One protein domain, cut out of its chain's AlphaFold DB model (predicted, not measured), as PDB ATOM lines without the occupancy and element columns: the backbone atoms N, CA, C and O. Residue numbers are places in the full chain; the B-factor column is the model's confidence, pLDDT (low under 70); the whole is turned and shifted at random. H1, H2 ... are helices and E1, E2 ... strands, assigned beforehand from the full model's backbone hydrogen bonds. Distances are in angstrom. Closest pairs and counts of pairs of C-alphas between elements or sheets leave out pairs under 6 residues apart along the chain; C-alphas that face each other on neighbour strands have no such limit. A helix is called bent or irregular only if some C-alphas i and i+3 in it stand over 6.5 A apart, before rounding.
ATOM      1  N   GLU A  46      37.599 -35.473 -49.000       82.75
ATOM      2  CA  GLU A  46      36.484 -34.697 -49.541       82.75
ATOM      3  C   GLU A  46      36.884 -33.437 -50.334       82.75
ATOM      4  O   GLU A  46      36.077 -32.963 -51.124       82.75
ATOM      5  N   GLY A  47      38.103 -32.913 -50.146       82.25
ATOM      6  CA  GLY A  47      38.644 -31.770 -50.893       82.25
ATOM      7  C   GLY A  47      39.693 -32.139 -51.947       82.25
ATOM      8  O   GLY A  47      40.475 -31.281 -52.348       82.25
ATOM      9  N   THR A  48      39.799 -33.413 -52.333       83.31
ATOM     10  CA  THR A  48      40.749 -33.862 -53.365       83.31
ATOM     11  C   THR A  48      40.057 -34.065 -54.708       83.31
ATOM     12  O   THR A  48      38.958 -34.609 -54.768       83.31
ATOM     13  N   VAL A  49      40.749 -33.719 -55.799       89.19
ATOM     14  CA  VAL A  49      40.228 -33.827 -57.176       89.19
ATOM     15  C   VAL A  49      39.761 -35.246 -57.511       89.19
ATOM     16  O   VAL A  49      38.710 -35.428 -58.116       89.19
ATOM     17  N   LEU A  50      40.516 -36.272 -57.101       86.50
ATOM     18  CA  LEU A  50      40.135 -37.663 -57.359       86.50
ATOM     19  C   LEU A  50      38.863 -38.052 -56.597       86.50
ATOM     20  O   LEU A  50      38.007 -38.736 -57.151       86.50
ATOM     21  N   TYR A  51      38.723 -37.604 -55.348       86.12
ATOM     22  CA  TYR A  51      37.528 -37.882 -54.560       86.12
ATOM     23  C   TYR A  51      36.293 -37.250 -55.188       86.12
ATOM     24  O   TYR A  51      35.273 -37.918 -55.330       86.12
ATOM     25  N   GLU A  52      36.399 -35.989 -55.609       89.12
ATOM     26  CA  GLU A  52      35.329 -35.287 -56.317       89.12
ATOM     27  C   GLU A  52      34.966 -36.004 -57.620       89.12
ATOM     28  O   GLU A  52      33.803 -36.338 -57.833       89.12
ATOM     29  N   ALA A  53      35.961 -36.355 -58.440       90.38
ATOM     30  CA  ALA A  53      35.738 -37.072 -59.689       90.38
ATOM     31  C   ALA A  53      35.021 -38.414 -59.473       90.38
ATOM     32  O   ALA A  53      34.071 -38.725 -60.191       90.38
ATOM     33  N   VAL A  54      35.434 -39.206 -58.480       90.25
ATOM     34  CA  VAL A  54      34.769 -40.479 -58.168       90.25
ATOM     35  C   VAL A  54      33.356 -40.233 -57.643       90.25
ATOM     36  O   VAL A  54      32.412 -40.837 -58.147       90.25
ATOM     37  N   ARG A  55      33.178 -39.318 -56.683       90.81
ATOM     38  CA  ARG A  55      31.866 -38.968 -56.111       90.81
ATOM     39  C   ARG A  55      30.871 -38.536 -57.190       90.81
ATOM     40  O   ARG A  55      29.690 -38.880 -57.110       90.81
ATOM     41  N   ASP A  56      31.343 -37.802 -58.193       91.81
ATOM     42  CA  ASP A  56      30.483 -37.177 -59.195       91.81
ATOM     43  C   ASP A  56      30.192 -38.083 -60.402       91.81
ATOM     44  O   ASP A  56      29.201 -37.878 -61.108       91.81
ATOM     45  N   ASN A  57      31.018 -39.105 -60.647       91.75
ATOM     46  CA  ASN A  57      30.887 -39.975 -61.822       91.75
ATOM     47  C   ASN A  57      30.565 -41.442 -61.492       91.75
ATOM     48  O   ASN A  57      30.143 -42.166 -62.391       91.75
ATOM     49  N   LEU A  58      30.704 -41.892 -60.236       90.19
ATOM     50  CA  LEU A  58      30.502 -43.301 -59.871       90.19
ATOM     51  C   LEU A  58      29.107 -43.815 -60.249       90.19
ATOM     52  O   LEU A  58      29.000 -44.890 -60.824       90.19
ATOM     53  N   ALA A  59      28.043 -43.055 -59.978       89.19
ATOM     54  CA  ALA A  59      26.682 -43.497 -60.288       89.19
ATOM     55  C   ALA A  59      26.457 -43.704 -61.797       89.19
ATOM     56  O   ALA A  59      25.844 -44.693 -62.189       89.19
ATOM     57  N   THR A  60      26.991 -42.809 -62.639       89.06
ATOM     58  CA  THR A  60      26.966 -42.965 -64.104       89.06
ATOM     59  C   THR A  60      27.757 -44.195 -64.531       89.06
ATOM     60  O   THR A  60      27.238 -45.025 -65.265       89.06
ATOM     61  N   PHE A  61      28.974 -44.359 -64.011       87.44
ATOM     62  CA  PHE A  61      29.829 -45.497 -64.341       87.44
ATOM     63  C   PHE A  61      29.177 -46.849 -64.000       87.44
ATOM     64  O   PHE A  61      29.238 -47.786 -64.794       87.44
ATOM     65  N   LEU A  62      28.514 -46.949 -62.842       86.00
ATOM     66  CA  LEU A  62      27.782 -48.153 -62.438       86.00
ATOM     67  C   LEU A  62      26.566 -48.423 -63.335       86.00
ATOM     68  O   LEU A  62      26.326 -49.574 -63.702       86.00
ATOM     69  N   ALA A  63      25.821 -47.377 -63.704       85.19
ATOM     70  CA  ALA A  63      24.675 -47.502 -64.600       85.19
ATOM     71  C   ALA A  63      25.108 -48.016 -65.984       85.19
ATOM     72  O   ALA A  63      24.600 -49.038 -66.439       85.19
ATOM     73  N   GLU A  64      26.122 -47.397 -66.592       84.25
ATOM     74  CA  GLU A  64      26.654 -47.806 -67.900       84.25
ATOM     75  C   GLU A  64      27.186 -49.249 -67.884       84.25
ATOM     76  O   GLU A  64      26.905 -50.037 -68.787       84.25
ATOM     77  N   ALA A  65      27.907 -49.650 -66.831       82.31
ATOM     78  CA  ALA A  65      28.420 -51.016 -66.713       82.31
ATOM     79  C   ALA A  65      27.306 -52.072 -66.591       82.31
ATOM     80  O   ALA A  65      27.482 -53.217 -67.022       82.31
ATOM     81  N   SER A  66      26.158 -51.703 -66.013       79.38
ATOM     82  CA  SER A  66      24.994 -52.587 -65.925       79.38
ATOM     83  C   SER A  66      24.302 -52.787 -67.280       79.38
ATOM     84  O   SER A  66      23.866 -53.899 -67.578       79.38
ATOM     85  N   GLU A  67      24.282 -51.761 -68.137       78.44
ATOM     86  CA  GLU A  67      23.658 -51.806 -69.469       78.44
ATOM     87  C   GLU A  67      24.443 -52.671 -70.468       78.44
ATOM     88  O   GLU A  67      23.851 -53.349 -71.305       78.44
ATOM     89  N   VAL A  68      25.775 -52.727 -70.348       73.81
ATOM     90  CA  VAL A  68      26.650 -53.531 -71.233       73.81
ATOM     91  C   VAL A  68      26.556 -55.048 -70.943       73.81
ATOM     92  O   VAL A  68      27.139 -55.866 -71.654       73.81
ATOM     93  N   GLY A  69      25.755 -55.460 -69.951       56.69
ATOM     94  CA  GLY A  69      25.269 -56.840 -69.819       56.69
ATOM     95  C   GLY A  69      26.079 -57.764 -68.907       56.69
ATOM     96  O   GLY A  69      25.721 -58.933 -68.772       56.69
ATOM     97  N   CYS A  70      27.113 -57.255 -68.233       60.84
ATOM     98  CA  CYS A  70      27.896 -58.030 -67.260       60.84
ATOM     99  C   CYS A  70      27.918 -57.415 -65.854       60.84
ATOM    100  O   CYS A  70      28.290 -58.110 -64.906       60.84
ATOM    101  N   GLY A  71      27.545 -56.134 -65.707       65.81
ATOM    102  CA  GLY A  71      27.814 -55.380 -64.483       65.81
ATOM    103  C   GLY A  71      29.315 -55.316 -64.170       65.81
ATOM    104  O   GLY A  71      30.156 -55.892 -64.865       65.81
ATOM    105  N   LEU A  72      29.682 -54.610 -63.103       75.75
ATOM    106  CA  LEU A  72      31.044 -54.697 -62.585       75.75
ATOM    107  C   LEU A  72      31.189 -55.908 -61.668       75.75
ATOM    108  O   LEU A  72      30.248 -56.369 -61.022       75.75
ATOM    109  N   LEU A  73      32.422 -56.397 -61.544       78.75
ATOM    110  CA  LEU A  73      32.746 -57.346 -60.491       78.75
ATOM    111  C   LEU A  73      32.459 -56.676 -59.144       78.75
ATOM    112  O   LEU A  73      32.939 -55.577 -58.878       78.75
ATOM    113  N   ARG A  74      31.728 -57.364 -58.262       74.94
ATOM    114  CA  ARG A  74      31.287 -56.846 -56.953       74.94
ATOM    115  C   ARG A  74      32.405 -56.214 -56.111       74.94
ATOM    116  O   ARG A  74      32.143 -55.378 -55.250       74.94
ATOM    117  N   TYR A  75      33.658 -56.637 -56.303       75.19
ATOM    118  CA  TYR A  75      34.787 -56.031 -55.599       75.19
ATOM    119  C   TYR A  75      35.069 -54.594 -56.060       75.19
ATOM    120  O   TYR A  75      35.443 -53.790 -55.221       75.19
ATOM    121  N   VAL A  76      34.845 -54.260 -57.332       80.56
ATOM    122  CA  VAL A  76      35.091 -52.924 -57.895       80.56
ATOM    123  C   VAL A  76      34.128 -51.912 -57.284       80.56
ATOM    124  O   VAL A  76      34.560 -50.897 -56.748       80.56
ATOM    125  N   GLU A  77      32.829 -52.223 -57.274       80.44
ATOM    126  CA  GLU A  77      31.806 -51.368 -56.656       80.44
ATOM    127  C   GLU A  77      32.085 -51.160 -55.165       80.44
ATOM    128  O   GLU A  77      32.059 -50.043 -54.650       80.44
ATOM    129  N   ARG A  78      32.425 -52.251 -54.467       81.44
ATOM    130  CA  ARG A  78      32.795 -52.210 -53.052       81.44
ATOM    131  C   ARG A  78      34.021 -51.334 -52.807       81.44
ATOM    132  O   ARG A  78      34.060 -50.641 -51.794       81.44
ATOM    133  N   ASP A  79      35.021 -51.393 -53.677       84.56
ATOM    134  CA  ASP A  79      36.267 -50.653 -53.500       84.56
ATOM    135  C   ASP A  79      36.064 -49.153 -53.776       84.56
ATOM    136  O   ASP A  79      36.592 -48.335 -53.023       84.56
ATOM    137  N   PHE A  80      35.211 -48.775 -54.738       86.62
ATOM    138  CA  PHE A  80      34.793 -47.379 -54.927       86.62
ATOM    139  C   PHE A  80      33.998 -46.833 -53.738       86.62
ATOM    140  O   PHE A  80      34.289 -45.735 -53.263       86.62
ATOM    141  N   THR A  81      33.053 -47.608 -53.197       83.69
ATOM    142  CA  THR A  81      32.336 -47.226 -51.971       83.69
ATOM    143  C   THR A  81      33.317 -47.035 -50.815       83.69
ATOM    144  O   THR A  81      33.347 -45.973 -50.202       83.69
ATOM    145  N   ARG A  82      34.215 -48.001 -50.577       84.12
ATOM    146  CA  ARG A  82      35.248 -47.898 -49.530       84.12
ATOM    147  C   ARG A  82      36.173 -46.705 -49.723       84.12
ATOM    148  O   ARG A  82      36.617 -46.125 -48.737       84.12
ATOM    149  N   TYR A  83      36.499 -46.360 -50.964       84.88
ATOM    150  CA  TYR A  83      37.308 -45.191 -51.282       84.88
ATOM    151  C   TYR A  83      36.606 -43.890 -50.866       84.88
ATOM    152  O   TYR A  83      37.240 -43.039 -50.247       84.88
ATOM    153  N   LEU A  84      35.300 -43.765 -51.124       87.31
ATOM    154  CA  LEU A  84      34.514 -42.589 -50.734       87.31
ATOM    155  C   LEU A  84      34.267 -42.486 -49.221       87.31
ATOM    156  O   LEU A  84      34.124 -41.383 -48.694       87.31
ATOM    157  N   GLU A  85      34.266 -43.617 -48.517       86.12
ATOM    158  CA  GLU A  85      34.190 -43.667 -47.050       86.12
ATOM    159  C   GLU A  85      35.542 -43.373 -46.377       86.12
ATOM    160  O   GLU A  85      35.610 -42.888 -45.244       86.12
ATOM    161  N   CYS A  86      36.634 -43.677 -47.079       82.38
ATOM    162  CA  CYS A  86      38.001 -43.576 -46.590       82.38
ATOM    163  C   CYS A  86      38.301 -42.164 -46.087       82.38
ATOM    164  O   CYS A  86      38.200 -41.205 -46.838       82.38
ATOM    165  N   GLY A  87      38.728 -42.028 -44.833       79.62
ATOM    166  CA  GLY A  87      39.178 -40.765 -44.248       79.62
ATOM    167  C   GLY A  87      38.065 -39.784 -43.869       79.62
ATOM    168  O   GLY A  87      38.374 -38.709 -43.350       79.62
ATOM    169  N   VAL A  88      36.792 -40.137 -44.057       86.25
ATOM    170  CA  VAL A  88      35.633 -39.276 -43.781       86.25
ATOM    171  C   VAL A  88      35.021 -39.624 -42.421       86.25
ATOM    172  O   VAL A  88      34.577 -40.745 -42.191       86.25
ATOM    173  N   LEU A  89      34.959 -38.649 -41.506       87.19
ATOM    174  CA  LEU A  89      34.477 -38.877 -40.132       87.19
ATOM    175  C   LEU A  89      33.000 -39.290 -40.063       87.19
ATOM    176  O   LEU A  89      32.622 -40.017 -39.149       87.19
ATOM    177  N   ALA A  90      32.181 -38.874 -41.033       88.75
ATOM    178  CA  ALA A  90      30.773 -39.264 -41.118       88.75
ATOM    179  C   ALA A  90      30.578 -40.785 -41.303       88.75
ATOM    180  O   ALA A  90      29.522 -41.307 -40.960       88.75
ATOM    181  N   HIS A  91      31.605 -41.503 -41.776       85.31
ATOM    182  CA  HIS A  91      31.607 -42.967 -41.888       85.31
ATOM    183  C   HIS A  91      32.212 -43.674 -40.660       85.31
ATOM    184  O   HIS A  91      32.296 -44.901 -40.621       85.31
ATOM    185  N   GLY A  92      32.598 -42.911 -39.636       84.81
ATOM    186  CA  GLY A  92      33.114 -43.415 -38.371       84.81
ATOM    187  C   GLY A  92      34.579 -43.071 -38.114       84.81
ATOM    188  O   GLY A  92      35.342 -42.668 -38.998       84.81
ATOM    189  N   PHE A  93      34.968 -43.205 -36.849       84.12
ATOM    190  CA  PHE A  93      36.291 -42.822 -36.372       84.12
ATOM    191  C   PHE A  93      36.683 -43.526 -35.074       84.12
ATOM    192  O   PHE A  93      35.850 -44.028 -34.319       84.12
ATOM    193  N   ALA A  94      37.983 -43.517 -34.791       83.25
ATOM    194  CA  ALA A  94      38.527 -43.810 -33.479       83.25
ATOM    195  C   ALA A  94      38.768 -42.506 -32.712       83.25
ATOM    196  O   ALA A  94      39.325 -41.551 -33.254       83.25
ATOM    197  N   ARG A  95      38.390 -42.482 -31.436       81.44
ATOM    198  CA  ARG A  95      38.822 -41.457 -30.483       81.44
ATOM    199  C   ARG A  95      40.105 -41.949 -29.837       81.44
ATOM    200  O   ARG A  95      40.103 -43.006 -29.202       81.44
ATOM    201  N   VAL A  96      41.195 -41.215 -30.011       76.62
ATOM    202  CA  VAL A  96      42.506 -41.586 -29.468       76.62
ATOM    203  C   VAL A  96      43.031 -40.484 -28.568       76.62
ATOM    204  O   VAL A  96      42.717 -39.315 -28.773       76.62
ATOM    205  N   ARG A  97      43.820 -40.870 -27.569       77.94
ATOM    206  CA  ARG A  97      44.428 -39.977 -26.590       77.94
ATOM    207  C   ARG A  97      45.933 -40.181 -26.564       77.94
ATOM    208  O   ARG A  97      46.395 -41.322 -26.527       77.94
ATOM    209  N   CYS A  98      46.683 -39.090 -26.560       70.88
ATOM    210  CA  CYS A  98      48.118 -39.131 -26.333       70.88
ATOM    211  C   CYS A  98      48.424 -39.433 -24.868       70.88
ATOM    212  O   CYS A  98      47.864 -38.808 -23.972       70.88
ATOM    213  N   GLU A  99      49.330 -40.374 -24.618       73.19
ATOM    214  CA  GLU A  99      49.678 -40.761 -23.250       73.19
ATOM    215  C   GLU A  99      50.583 -39.741 -22.539       73.19
ATOM    216  O   GLU A  99      50.587 -39.705 -21.313       73.19
ATOM    217  N   SER A 100      51.291 -38.867 -23.269       68.31
ATOM    218  CA  SER A 100      52.151 -37.841 -22.654       68.31
ATOM    219  C   SER A 100      51.435 -36.526 -22.362       68.31
ATOM    220  O   SER A 100      51.634 -35.950 -21.296       68.31
ATOM    221  N   CYS A 101      50.600 -36.033 -23.282       68.38
ATOM    222  CA  CYS A 101      49.920 -34.743 -23.118       68.38
ATOM    223  C   CYS A 101      48.422 -34.853 -22.814       68.38
ATOM    224  O   CYS A 101      47.781 -33.825 -22.613       68.38
ATOM    225  N   ASN A 102      47.855 -36.067 -22.788       73.69
ATOM    226  CA  ASN A 102      46.417 -36.328 -22.643       73.69
ATOM    227  C   ASN A 102      45.515 -35.652 -23.693       73.69
ATOM    228  O   ASN A 102      44.294 -35.695 -23.552       73.69
ATOM    229  N   ASP A 103      46.082 -35.087 -24.764       71.62
ATOM    230  CA  ASP A 103      45.291 -34.535 -25.862       71.62
ATOM    231  C   ASP A 103      44.540 -35.650 -26.584       71.62
ATOM    232  O   ASP A 103      45.084 -36.731 -26.838       71.62
ATOM    233  N   GLU A 104      43.299 -35.357 -26.957       77.12
ATOM    234  CA  GLU A 104      42.449 -36.279 -27.686       77.12
ATOM    235  C   GLU A 104      42.175 -35.800 -29.107       77.12
ATOM    236  O   GLU A 104      42.003 -34.606 -29.358       77.12
ATOM    237  N   LEU A 105      42.092 -36.746 -30.040       76.50
ATOM    238  CA  LEU A 105      41.792 -36.476 -31.442       76.50
ATOM    239  C   LEU A 105      40.923 -37.578 -32.055       76.50
ATOM    240  O   LEU A 105      40.886 -38.721 -31.583       76.50
ATOM    241  N   LEU A 106      40.228 -37.218 -33.134       82.50
ATOM    242  CA  LEU A 106      39.447 -38.152 -33.937       82.50
ATOM    243  C   LEU A 106      40.255 -38.600 -35.154       82.50
ATOM    244  O   LEU A 106      40.705 -37.780 -35.954       82.50
ATOM    245  N   VAL A 107      40.399 -39.912 -35.314       80.19
ATOM    246  CA  VAL A 107      41.060 -40.536 -36.463       80.19
ATOM    247  C   VAL A 107      40.003 -41.250 -37.293       80.19
ATOM    248  O   VAL A 107      39.445 -42.254 -36.856       80.19
ATOM    249  N   ALA A 108      39.725 -40.734 -38.490       83.44
ATOM    250  CA  ALA A 108      38.809 -41.378 -39.429       83.44
ATOM    251  C   ALA A 108      39.328 -42.756 -39.866       83.44
ATOM    252  O   ALA A 108      40.543 -42.984 -39.939       83.44
ATOM    253  N   PHE A 109      38.413 -43.665 -40.195       81.00
ATOM    254  CA  PHE A 109      38.796 -44.971 -40.722       81.00
ATOM    255  C   PHE A 109      39.420 -44.860 -42.111       81.00
ATOM    256  O   PHE A 109      39.064 -44.003 -42.912       81.00
ATOM    257  N   SER A 110      40.376 -45.740 -42.392       74.12
ATOM    258  CA  SER A 110      41.021 -45.828 -43.698       74.12
ATOM    259  C   SER A 110      40.562 -47.088 -44.417       74.12
ATOM    260  O   SER A 110      40.477 -48.163 -43.829       74.12
ATOM    261  N   CYS A 111      40.349 -46.946 -45.718       65.12
ATOM    262  CA  CYS A 111      40.133 -48.001 -46.695       65.12
ATOM    263  C   CYS A 111      41.279 -49.026 -46.738       65.12
ATOM    264  O   CYS A 111      41.077 -50.156 -47.184       65.12
ATOM    265  N   LYS A 112      42.466 -48.673 -46.218       55.81
ATOM    266  CA  LYS A 112      43.538 -49.634 -45.962       55.81
ATOM    267  C   LYS A 112      43.353 -50.319 -44.610       55.81
ATOM    268  O   LYS A 112      43.647 -49.747 -43.560       55.81
ATOM    269  N   GLY A 113      43.025 -51.608 -44.654       49.16
ATOM    270  CA  GLY A 113      43.518 -52.549 -43.654       49.16
ATOM    271  C   GLY A 113      45.052 -52.544 -43.688       49.16
ATOM    272  O   GLY A 113      45.644 -53.305 -44.439       49.16
ATOM    273  N   ARG A 114      45.650 -51.656 -42.876       38.59
ATOM    274  CA  ARG A 114      47.084 -51.325 -42.702       38.59
ATOM    275  C   ARG A 114      47.735 -50.439 -43.789       38.59
ATOM    276  O   ARG A 114      48.040 -50.893 -44.879       38.59
ATOM    277  N   GLY A 115      48.007 -49.175 -43.423       33.00
ATOM    278  CA  GLY A 115      49.155 -48.357 -43.868       33.00
ATOM    279  C   GLY A 115      49.193 -47.811 -45.306       33.00
ATOM    280  O   GLY A 115      49.527 -48.543 -46.220       33.00
ATOM    281  N   VAL A 116      48.945 -46.499 -45.464       30.25
ATOM    282  CA  VAL A 116      49.372 -45.582 -46.562       30.25
ATOM    283  C   VAL A 116      49.183 -46.055 -48.010       30.25
ATOM    284  O   VAL A 116      49.894 -46.929 -48.455       30.25
ATOM    285  N   CYS A 117      48.274 -45.422 -48.756       30.09
ATOM    286  CA  CYS A 117      48.148 -45.425 -50.224       30.09
ATOM    287  C   CYS A 117      49.349 -46.016 -51.001       30.09
ATOM    288  O   CYS A 117      50.361 -45.348 -51.142       30.09
ATOM    289  N   ASP A 118      49.172 -47.238 -51.510       29.88
ATOM    290  CA  ASP A 118      49.831 -47.772 -52.709       29.88
ATOM    291  C   ASP A 118      48.734 -48.530 -53.479       29.88
ATOM    292  O   ASP A 118      47.931 -49.211 -52.825       29.88
ATOM    293  N   PRO A 119      48.625 -48.394 -54.813       31.67
ATOM    294  CA  PRO A 119      47.473 -48.857 -55.595       31.67
ATOM    295  C   PRO A 119      47.416 -50.378 -55.850       31.67
ATOM    296  O   PRO A 119      46.653 -50.822 -56.700       31.67
ATOM    297  N   ALA A 131      43.722 -52.244 -36.137       33.09
ATOM    298  CA  ALA A 131      44.836 -52.008 -35.223       33.09
ATOM    299  C   ALA A 131      45.881 -51.111 -35.906       33.09
ATOM    300  O   ALA A 131      46.433 -51.466 -36.946       33.09
ATOM    301  N   GLN A 132      46.086 -49.935 -35.304       42.41
ATOM    302  CA  GLN A 132      47.378 -49.258 -35.122       42.41
ATOM    303  C   GLN A 132      48.326 -49.224 -36.334       42.41
ATOM    304  O   GLN A 132      49.317 -49.939 -36.369       42.41
ATOM    305  N   ALA A 133      48.087 -48.348 -37.313       34.06
ATOM    306  CA  ALA A 133      49.158 -47.960 -38.253       34.06
ATOM    307  C   ALA A 133      48.947 -46.594 -38.932       34.06
ATOM    308  O   ALA A 133      49.556 -46.309 -39.959       34.06
ATOM    309  N   GLY A 134      48.038 -45.756 -38.420       36.75
ATOM    310  CA  GLY A 134      47.692 -44.473 -39.047       36.75
ATOM    311  C   GLY A 134      48.286 -43.243 -38.366       36.75
ATOM    312  O   GLY A 134      48.087 -42.137 -38.863       36.75
ATOM    313  N   VAL A 135      48.980 -43.418 -37.237       42.25
ATOM    314  CA  VAL A 135      49.469 -42.303 -36.415       42.25
ATOM    315  C   VAL A 135      50.983 -42.330 -36.202       42.25
ATOM    316  O   VAL A 135      51.511 -41.818 -35.226       42.25
ATOM    317  N   SER A 136      51.715 -42.911 -37.145       38.31
ATOM    318  CA  SER A 136      53.180 -43.018 -37.098       38.31
ATOM    319  C   SER A 136      53.920 -41.712 -37.435       38.31
ATOM    320  O   SER A 136      55.130 -41.716 -37.629       38.31
ATOM    321  N   ARG A 137      53.226 -40.569 -37.498       39.91
ATOM    322  CA  ARG A 137      53.859 -39.243 -37.592       39.91
ATOM    323  C   ARG A 137      53.094 -38.202 -36.777       39.91
ATOM    324  O   ARG A 137      52.776 -37.127 -37.270       39.91
ATOM    325  N   TRP A 138      52.730 -38.558 -35.549       42.47
ATOM    326  CA  TRP A 138      52.345 -37.574 -34.541       42.47
ATOM    327  C   TRP A 138      53.549 -37.377 -33.634       42.47
ATOM    328  O   TRP A 138      53.921 -38.299 -32.915       42.47
ATOM    329  N   THR A 139      54.182 -36.209 -33.684       44.22
ATOM    330  CA  THR A 139      55.107 -35.822 -32.625       44.22
ATOM    331  C   THR A 139      54.351 -34.895 -31.687       44.22
ATOM    332  O   THR A 139      53.978 -33.778 -32.045       44.22
ATOM    333  N   CYS A 140      54.091 -35.373 -30.468       43.91
ATOM    334  CA  CYS A 140      53.797 -34.466 -29.365       43.91
ATOM    335  C   CYS A 140      54.965 -33.464 -29.281       43.91
ATOM    336  O   CYS A 140      56.109 -33.846 -29.538       43.91
ATOM    337  N   SER A 141      54.699 -32.181 -29.002       47.12
ATOM    338  CA  SER A 141      55.764 -31.165 -28.929       47.12
ATOM    339  C   SER A 141      56.935 -31.642 -28.054       47.12
ATOM    340  O   SER A 141      56.694 -32.264 -27.018       47.12
ATOM    341  N   PRO A 142      58.189 -31.305 -28.403       44.09
ATOM    342  CA  PRO A 142      59.387 -31.919 -27.825       44.09
ATOM    343  C   PRO A 142      59.684 -31.495 -26.375       44.09
ATOM    344  O   PRO A 142      60.759 -31.786 -25.865       44.09
ATOM    345  N   ALA A 143      58.744 -30.842 -25.680       43.69
ATOM    346  CA  ALA A 143      58.879 -30.550 -24.252       43.69
ATOM    347  C   ALA A 143      58.944 -31.830 -23.395       43.69
ATOM    348  O   ALA A 143      59.419 -31.787 -22.266       43.69
ATOM    349  N   ALA A 144      58.507 -32.966 -23.938       42.03
ATOM    350  CA  ALA A 144      58.734 -34.275 -23.356       42.03
ATOM    351  C   ALA A 144      59.370 -35.152 -24.442       42.03
ATOM    352  O   ALA A 144      58.687 -35.550 -25.383       42.03
ATOM    353  N   GLY A 145      60.677 -35.403 -24.347       39.56
ATOM    354  CA  GLY A 145      61.450 -36.268 -25.248       39.56
ATOM    355  C   GLY A 145      61.069 -37.750 -25.156       39.56
ATOM    356  O   GLY A 145      61.930 -38.600 -24.982       39.56
ATOM    357  N   VAL A 146      59.776 -38.057 -25.234       42.91
ATOM    358  CA  VAL A 146      59.212 -39.401 -25.135       42.91
ATOM    359  C   VAL A 146      58.477 -39.686 -26.437       42.91
ATOM    360  O   VAL A 146      57.636 -38.887 -26.859       42.91
ATOM    361  N   GLU A 147      58.759 -40.831 -27.056       50.97
ATOM    362  CA  GLU A 147      57.865 -41.455 -28.035       50.97
ATOM    363  C   GLU A 147      56.537 -41.767 -27.336       50.97
ATOM    364  O   GLU A 147      56.300 -42.854 -26.816       50.97
ATOM    365  N   ALA A 148      55.680 -40.760 -27.219       54.47
ATOM    366  CA  ALA A 148      54.414 -40.903 -26.540       54.47
ATOM    367  C   ALA A 148      53.464 -41.709 -27.422       54.47
ATOM    368  O   ALA A 148      53.042 -41.249 -28.487       54.47
ATOM    369  N   GLY A 149      53.118 -42.908 -26.959       63.38
ATOM    370  CA  GLY A 149      52.119 -43.748 -27.598       63.38
ATOM    371  C   GLY A 149      50.755 -43.060 -27.673       63.38
ATOM    372  O   GLY A 149      50.403 -42.193 -26.865       63.38
ATOM    373  N   LEU A 150      49.958 -43.469 -28.661       68.44
ATOM    374  CA  LEU A 150      48.538 -43.152 -28.698       68.44
ATOM    375  C   LEU A 150      47.724 -44.335 -28.202       68.44
ATOM    376  O   LEU A 150      47.824 -45.447 -28.725       68.44
ATOM    377  N   ARG A 151      46.838 -44.059 -27.250       72.19
ATOM    378  CA  ARG A 151      45.856 -45.015 -26.759       72.19
ATOM    379  C   ARG A 151      44.520 -44.787 -27.445       72.19
ATOM    380  O   ARG A 151      43.994 -43.676 -27.434       72.19
ATOM    381  N   VAL A 152      43.931 -45.844 -27.993       75.06
ATOM    382  CA  VAL A 152      42.546 -45.791 -28.474       75.06
ATOM    383  C   VAL A 152      41.604 -45.834 -27.275       75.06
ATOM    384  O   VAL A 152      41.674 -46.760 -26.473       75.06
ATOM    385  N   LEU A 153      40.736 -44.831 -27.154       78.75
ATOM    386  CA  LEU A 153      39.705 -44.769 -26.117       78.75
ATOM    387  C   LEU A 153      38.414 -45.451 -26.571       78.75
ATOM    388  O   LEU A 153      37.774 -46.142 -25.785       78.75
ATOM    389  N   ALA A 154      38.021 -45.242 -27.829       76.88
ATOM    390  CA  ALA A 154      36.792 -45.799 -28.379       76.88
ATOM    391  C   ALA A 154      36.832 -45.880 -29.908       76.88
ATOM    392  O   ALA A 154      37.474 -45.061 -30.569       76.88
ATOM    393  N   TYR A 155      36.070 -46.827 -30.455       77.38
ATOM    394  CA  TYR A 155      35.717 -46.900 -31.871       77.38
ATOM    395  C   TYR A 155      34.244 -46.553 -32.037       77.38
ATOM    396  O   TYR A 155      33.397 -47.096 -31.329       77.38
ATOM    397  N   LEU A 156      33.939 -45.662 -32.974       80.69
ATOM    398  CA  LEU A 156      32.582 -45.222 -33.244       80.69
ATOM    399  C   LEU A 156      32.235 -45.462 -34.706       80.69
ATOM    400  O   LEU A 156      32.783 -44.831 -35.606       80.69
ATOM    401  N   THR A 157      31.305 -46.386 -34.911       79.38
ATOM    402  CA  THR A 157      30.758 -46.776 -36.220       79.38
ATOM    403  C   THR A 157      29.242 -46.595 -36.289       79.38
ATOM    404  O   THR A 157      28.682 -46.536 -37.378       79.38
ATOM    405  N   ALA A 158      28.562 -46.501 -35.140       78.44
ATOM    406  CA  ALA A 158      27.116 -46.328 -35.080       78.44
ATOM    407  C   ALA A 158      26.719 -44.928 -35.598       78.44
ATOM    408  O   ALA A 158      27.154 -43.937 -35.002       78.44
ATOM    409  N   PRO A 159      25.861 -44.815 -36.635       80.69
ATOM    410  CA  PRO A 159      25.541 -43.529 -37.263       80.69
ATOM    411  C   PRO A 159      24.991 -42.479 -36.293       80.69
ATOM    412  O   PRO A 159      25.334 -41.306 -36.393       80.69
ATOM    413  N   SER A 160      24.178 -42.892 -35.317       82.31
ATOM    414  CA  SER A 160      23.623 -41.994 -34.299       82.31
ATOM    415  C   SER A 160      24.701 -41.404 -33.386       82.31
ATOM    416  O   SER A 160      24.687 -40.203 -33.123       82.31
ATOM    417  N   GLY A 161      25.655 -42.226 -32.938       81.44
ATOM    418  CA  GLY A 161      26.767 -41.792 -32.088       81.44
ATOM    419  C   GLY A 161      27.787 -40.941 -32.844       81.44
ATOM    420  O   GLY A 161      28.237 -39.920 -32.332       81.44
ATOM    421  N   VAL A 162      28.100 -41.325 -34.085       82.12
ATOM    422  CA  VAL A 162      28.958 -40.545 -34.989       82.12
ATOM    423  C   VAL A 162      28.341 -39.169 -35.231       82.12
ATOM    424  O   VAL A 162      28.995 -38.160 -34.981       82.12
ATOM    425  N   ARG A 163      27.064 -39.115 -35.628       85.75
ATOM    426  CA  ARG A 163      26.363 -37.857 -35.898       85.75
ATOM    427  C   ARG A 163      26.328 -36.946 -34.675       85.75
ATOM    428  O   ARG A 163      26.727 -35.797 -34.796       85.75
ATOM    429  N   ALA A 164      25.927 -37.457 -33.512       83.62
ATOM    430  CA  ALA A 164      25.835 -36.654 -32.292       83.62
ATOM    431  C   ALA A 164      27.174 -35.987 -31.919       83.62
ATOM    432  O   ALA A 164      27.200 -34.838 -31.485       83.62
ATOM    433  N   ILE A 165      28.296 -36.685 -32.119       83.75
ATOM    434  CA  ILE A 165      29.628 -36.137 -31.831       83.75
ATOM    435  C   ILE A 165      30.059 -35.129 -32.890       83.75
ATOM    436  O   ILE A 165      30.607 -34.090 -32.538       83.75
ATOM    437  N   LEU A 166      29.823 -35.408 -34.172       86.25
ATOM    438  CA  LEU A 166      30.171 -34.466 -35.235       86.25
ATOM    439  C   LEU A 166      29.337 -33.183 -35.146       86.25
ATOM    440  O   LEU A 166      29.908 -32.107 -35.283       86.25
ATOM    441  N   GLU A 167      28.041 -33.283 -34.829       86.12
ATOM    442  CA  GLU A 167      27.164 -32.132 -34.558       86.12
ATOM    443  C   GLU A 167      27.710 -31.296 -33.404       86.12
ATOM    444  O   GLU A 167      27.900 -30.090 -33.547       86.12
ATOM    445  N   HIS A 168      28.024 -31.949 -32.285       82.94
ATOM    446  CA  HIS A 168      28.566 -31.279 -31.112       82.94
ATOM    447  C   HIS A 168      29.887 -30.545 -31.414       82.94
ATOM    448  O   HIS A 168      30.127 -29.447 -30.918       82.94
ATOM    449  N   LEU A 169      30.731 -31.135 -32.260       82.56
ATOM    450  CA  LEU A 169      32.023 -30.577 -32.643       82.56
ATOM    451  C   LEU A 169      31.957 -29.574 -33.814       82.56
ATOM    452  O   LEU A 169      32.997 -29.056 -34.228       82.56
ATOM    453  N   GLY A 170      30.771 -29.309 -34.373       82.19
ATOM    454  CA  GLY A 170      30.591 -28.425 -35.529       82.19
ATOM    455  C   GLY A 170      31.218 -28.957 -36.825       82.19
ATOM    456  O   GLY A 170      31.628 -28.177 -37.684       82.19
ATOM    457  N   LEU A 171      31.340 -30.279 -36.962       83.31
ATOM    458  CA  LEU A 171      31.885 -30.944 -38.144       83.31
ATOM    459  C   LEU A 171      30.780 -31.428 -39.098       83.31
ATOM    460  O   LEU A 171      29.659 -31.680 -38.659       83.31
ATOM    461  N   PRO A 172      31.088 -31.636 -40.395       82.44
ATOM    462  CA  PRO A 172      30.142 -32.221 -41.342       82.44
ATOM    463  C   PRO A 172      29.666 -33.604 -40.882       82.44
ATOM    464  O   PRO A 172      30.468 -34.518 -40.689       82.44
ATOM    465  N   THR A 173      28.354 -33.753 -40.720       84.50
ATOM    466  CA  THR A 173      27.704 -34.978 -40.227       84.50
ATOM    467  C   THR A 173      27.235 -35.901 -41.339       84.50
ATOM    468  O   THR A 173      26.993 -37.084 -41.104       84.50
ATOM    469  N   LEU A 174      27.110 -35.359 -42.549       78.88
ATOM    470  CA  LEU A 174      26.754 -36.096 -43.748       78.88
ATOM    471  C   LEU A 174      27.986 -36.238 -44.642       78.88
ATOM    472  O   LEU A 174      28.739 -35.273 -44.802       78.88
ATOM    473  N   PRO A 175      28.195 -37.419 -45.243       75.00
ATOM    474  CA  PRO A 175      29.219 -37.571 -46.260       75.00
ATOM    475  C   PRO A 175      28.845 -36.795 -47.527       75.00
ATOM    476  O   PRO A 175      27.683 -36.431 -47.735       75.00
ATOM    477  N   GLY A 176      29.833 -36.559 -48.395       75.38
ATOM    478  CA  GLY A 176      29.584 -35.987 -49.714       75.38
ATOM    479  C   GLY A 176      28.568 -36.842 -50.471       75.38
ATOM    480  O   GLY A 176      28.782 -38.038 -50.663       75.38
ATOM    481  N   ARG A 177      27.442 -36.245 -50.872       78.06
ATOM    482  CA  ARG A 177      26.397 -36.955 -51.617       78.06
ATOM    483  C   ARG A 177      26.957 -37.378 -52.978       78.06
ATOM    484  O   ARG A 177      27.526 -36.551 -53.682       78.06
ATOM    485  N   LEU A 178      26.764 -38.647 -53.341       84.00
ATOM    486  CA  LEU A 178      27.011 -39.122 -54.701       84.00
ATOM    487  C   LEU A 178      26.149 -38.337 -55.686       84.00
ATOM    488  O   LEU A 178      24.941 -38.195 -55.468       84.00
ATOM    489  N   SER A 179      26.751 -37.862 -56.772       84.00
ATOM    490  CA  SER A 179      25.957 -37.284 -57.853       84.00
ATOM    491  C   SER A 179      25.073 -38.376 -58.468       84.00
ATOM    492  O   SER A 179      25.526 -39.515 -58.609       84.00
ATOM    493  N   PRO A 180      23.808 -38.072 -58.811       84.62
ATOM    494  CA  PRO A 180      22.940 -39.038 -59.470       84.62
ATOM    495  C   PRO A 180      23.519 -39.435 -60.833       84.62
ATOM    496  O   PRO A 180      24.262 -38.669 -61.454       84.62
ATOM    497  N   ALA A 181      23.160 -40.630 -61.305       84.56
ATOM    498  CA  ALA A 181      23.560 -41.089 -62.626       84.56
ATOM    499  C   ALA A 181      23.042 -40.116 -63.695       84.56
ATOM    500  O   ALA A 181      21.849 -39.819 -63.776       84.56
ATOM    501  N   ARG A 182      23.967 -39.600 -64.498       84.31
ATOM    502  CA  ARG A 182      23.696 -38.816 -65.705       84.31
ATOM    503  C   ARG A 182      23.636 -39.761 -66.900       84.31
ATOM    504  O   ARG A 182      24.406 -40.720 -66.935       84.31
TER     505      ARG A 182
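This is residues 46 to 119 and 131 to 182 of the 220 residues of the protein "Zn_Tnp_IS91 domain-containing protein" of Corallococcus sp. CA053C (UniProt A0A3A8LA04). The model is elongated and has two parts set one after the other: a small helical end made of the bent helix H1 and H2, and a narrow sheet of three strands with H3 near one end of it. Unnamed residues lie at the sheet's far end, and the last stretch, residues 169 to 182, runs back from H3 toward H1. The 126 printed residues hold three named helices and three named strands in the order H1, H2, E1, E2, E3, H3; the sheet runs E2, E1, E3, antiparallel throughout. The class is mixed, helices and strands, with under half of the residues in named elements. The whole is loose, with a radius of gyration of the C-alphas of 18.0 A and spans of 61 by 33 by 24 A.

H1, residues 49 to 67, was assigned as one helix by its hydrogen bonds but is bent, with C-alphas 56 and 59 standing 7.5 A apart. Its arms are H1a, residues 49 to 56, from C-alpha 49 at (40.228, -33.827, -57.176), and H1b, residues 59 to 67, 12.7 A long. H2 is residues 74 to 85, 16.7 A. E1 is residues 93 to 98, 15.9 A; E2 is residues 104 to 108, 13.3 A; E3 is residues 150 to 156, 16.7 A. H3, residues 159 to 168, is 14.0 A long and ends at C-alpha 168 (28.566, -31.279, -31.112).

H1a and H1b stand at a steep tilt of 57 degrees. H2 touches H1a with its residues 80 to 84 alone, opposite ways at a steep tilt of 63 degrees; the closest C-alphas, of Tyr 51 and Leu 84, are 6.8 A apart. H1b and H2 are close but not clearly touching. H1a, H1b and H2 are not on the sheet. E1 and E2 form a hairpin, antiparallel at 148 degrees, with N 94 and O 107 within hydrogen-bond range at 2.8 A. E1 and E3 are antiparallel at 156 degrees, with N 95 and O 154 at 2.9 A. The sheet is only just strongly twisted, with C-alphas up to 4.2 A off its best plane. H3 only grazes it, with residues 162 to 165. In H1a, H1b, H2 and H3 every O i to N i+4 pair is within hydrogen-bond range.

The C-alphas farthest apart, of Gly 69 and Ala 143, are 62.4 A from each other. Residues 120 to 130 are not printed, and C-alphas 119 and 131 are 20.8 A apart across this cut, in the link E2 to E3. Of the links printed whole, none is long. The mean pLDDT of the printed part is 72.5, with residues 69 to 71, 100 to 101, 111 to 119 and 131 to 150 under 70.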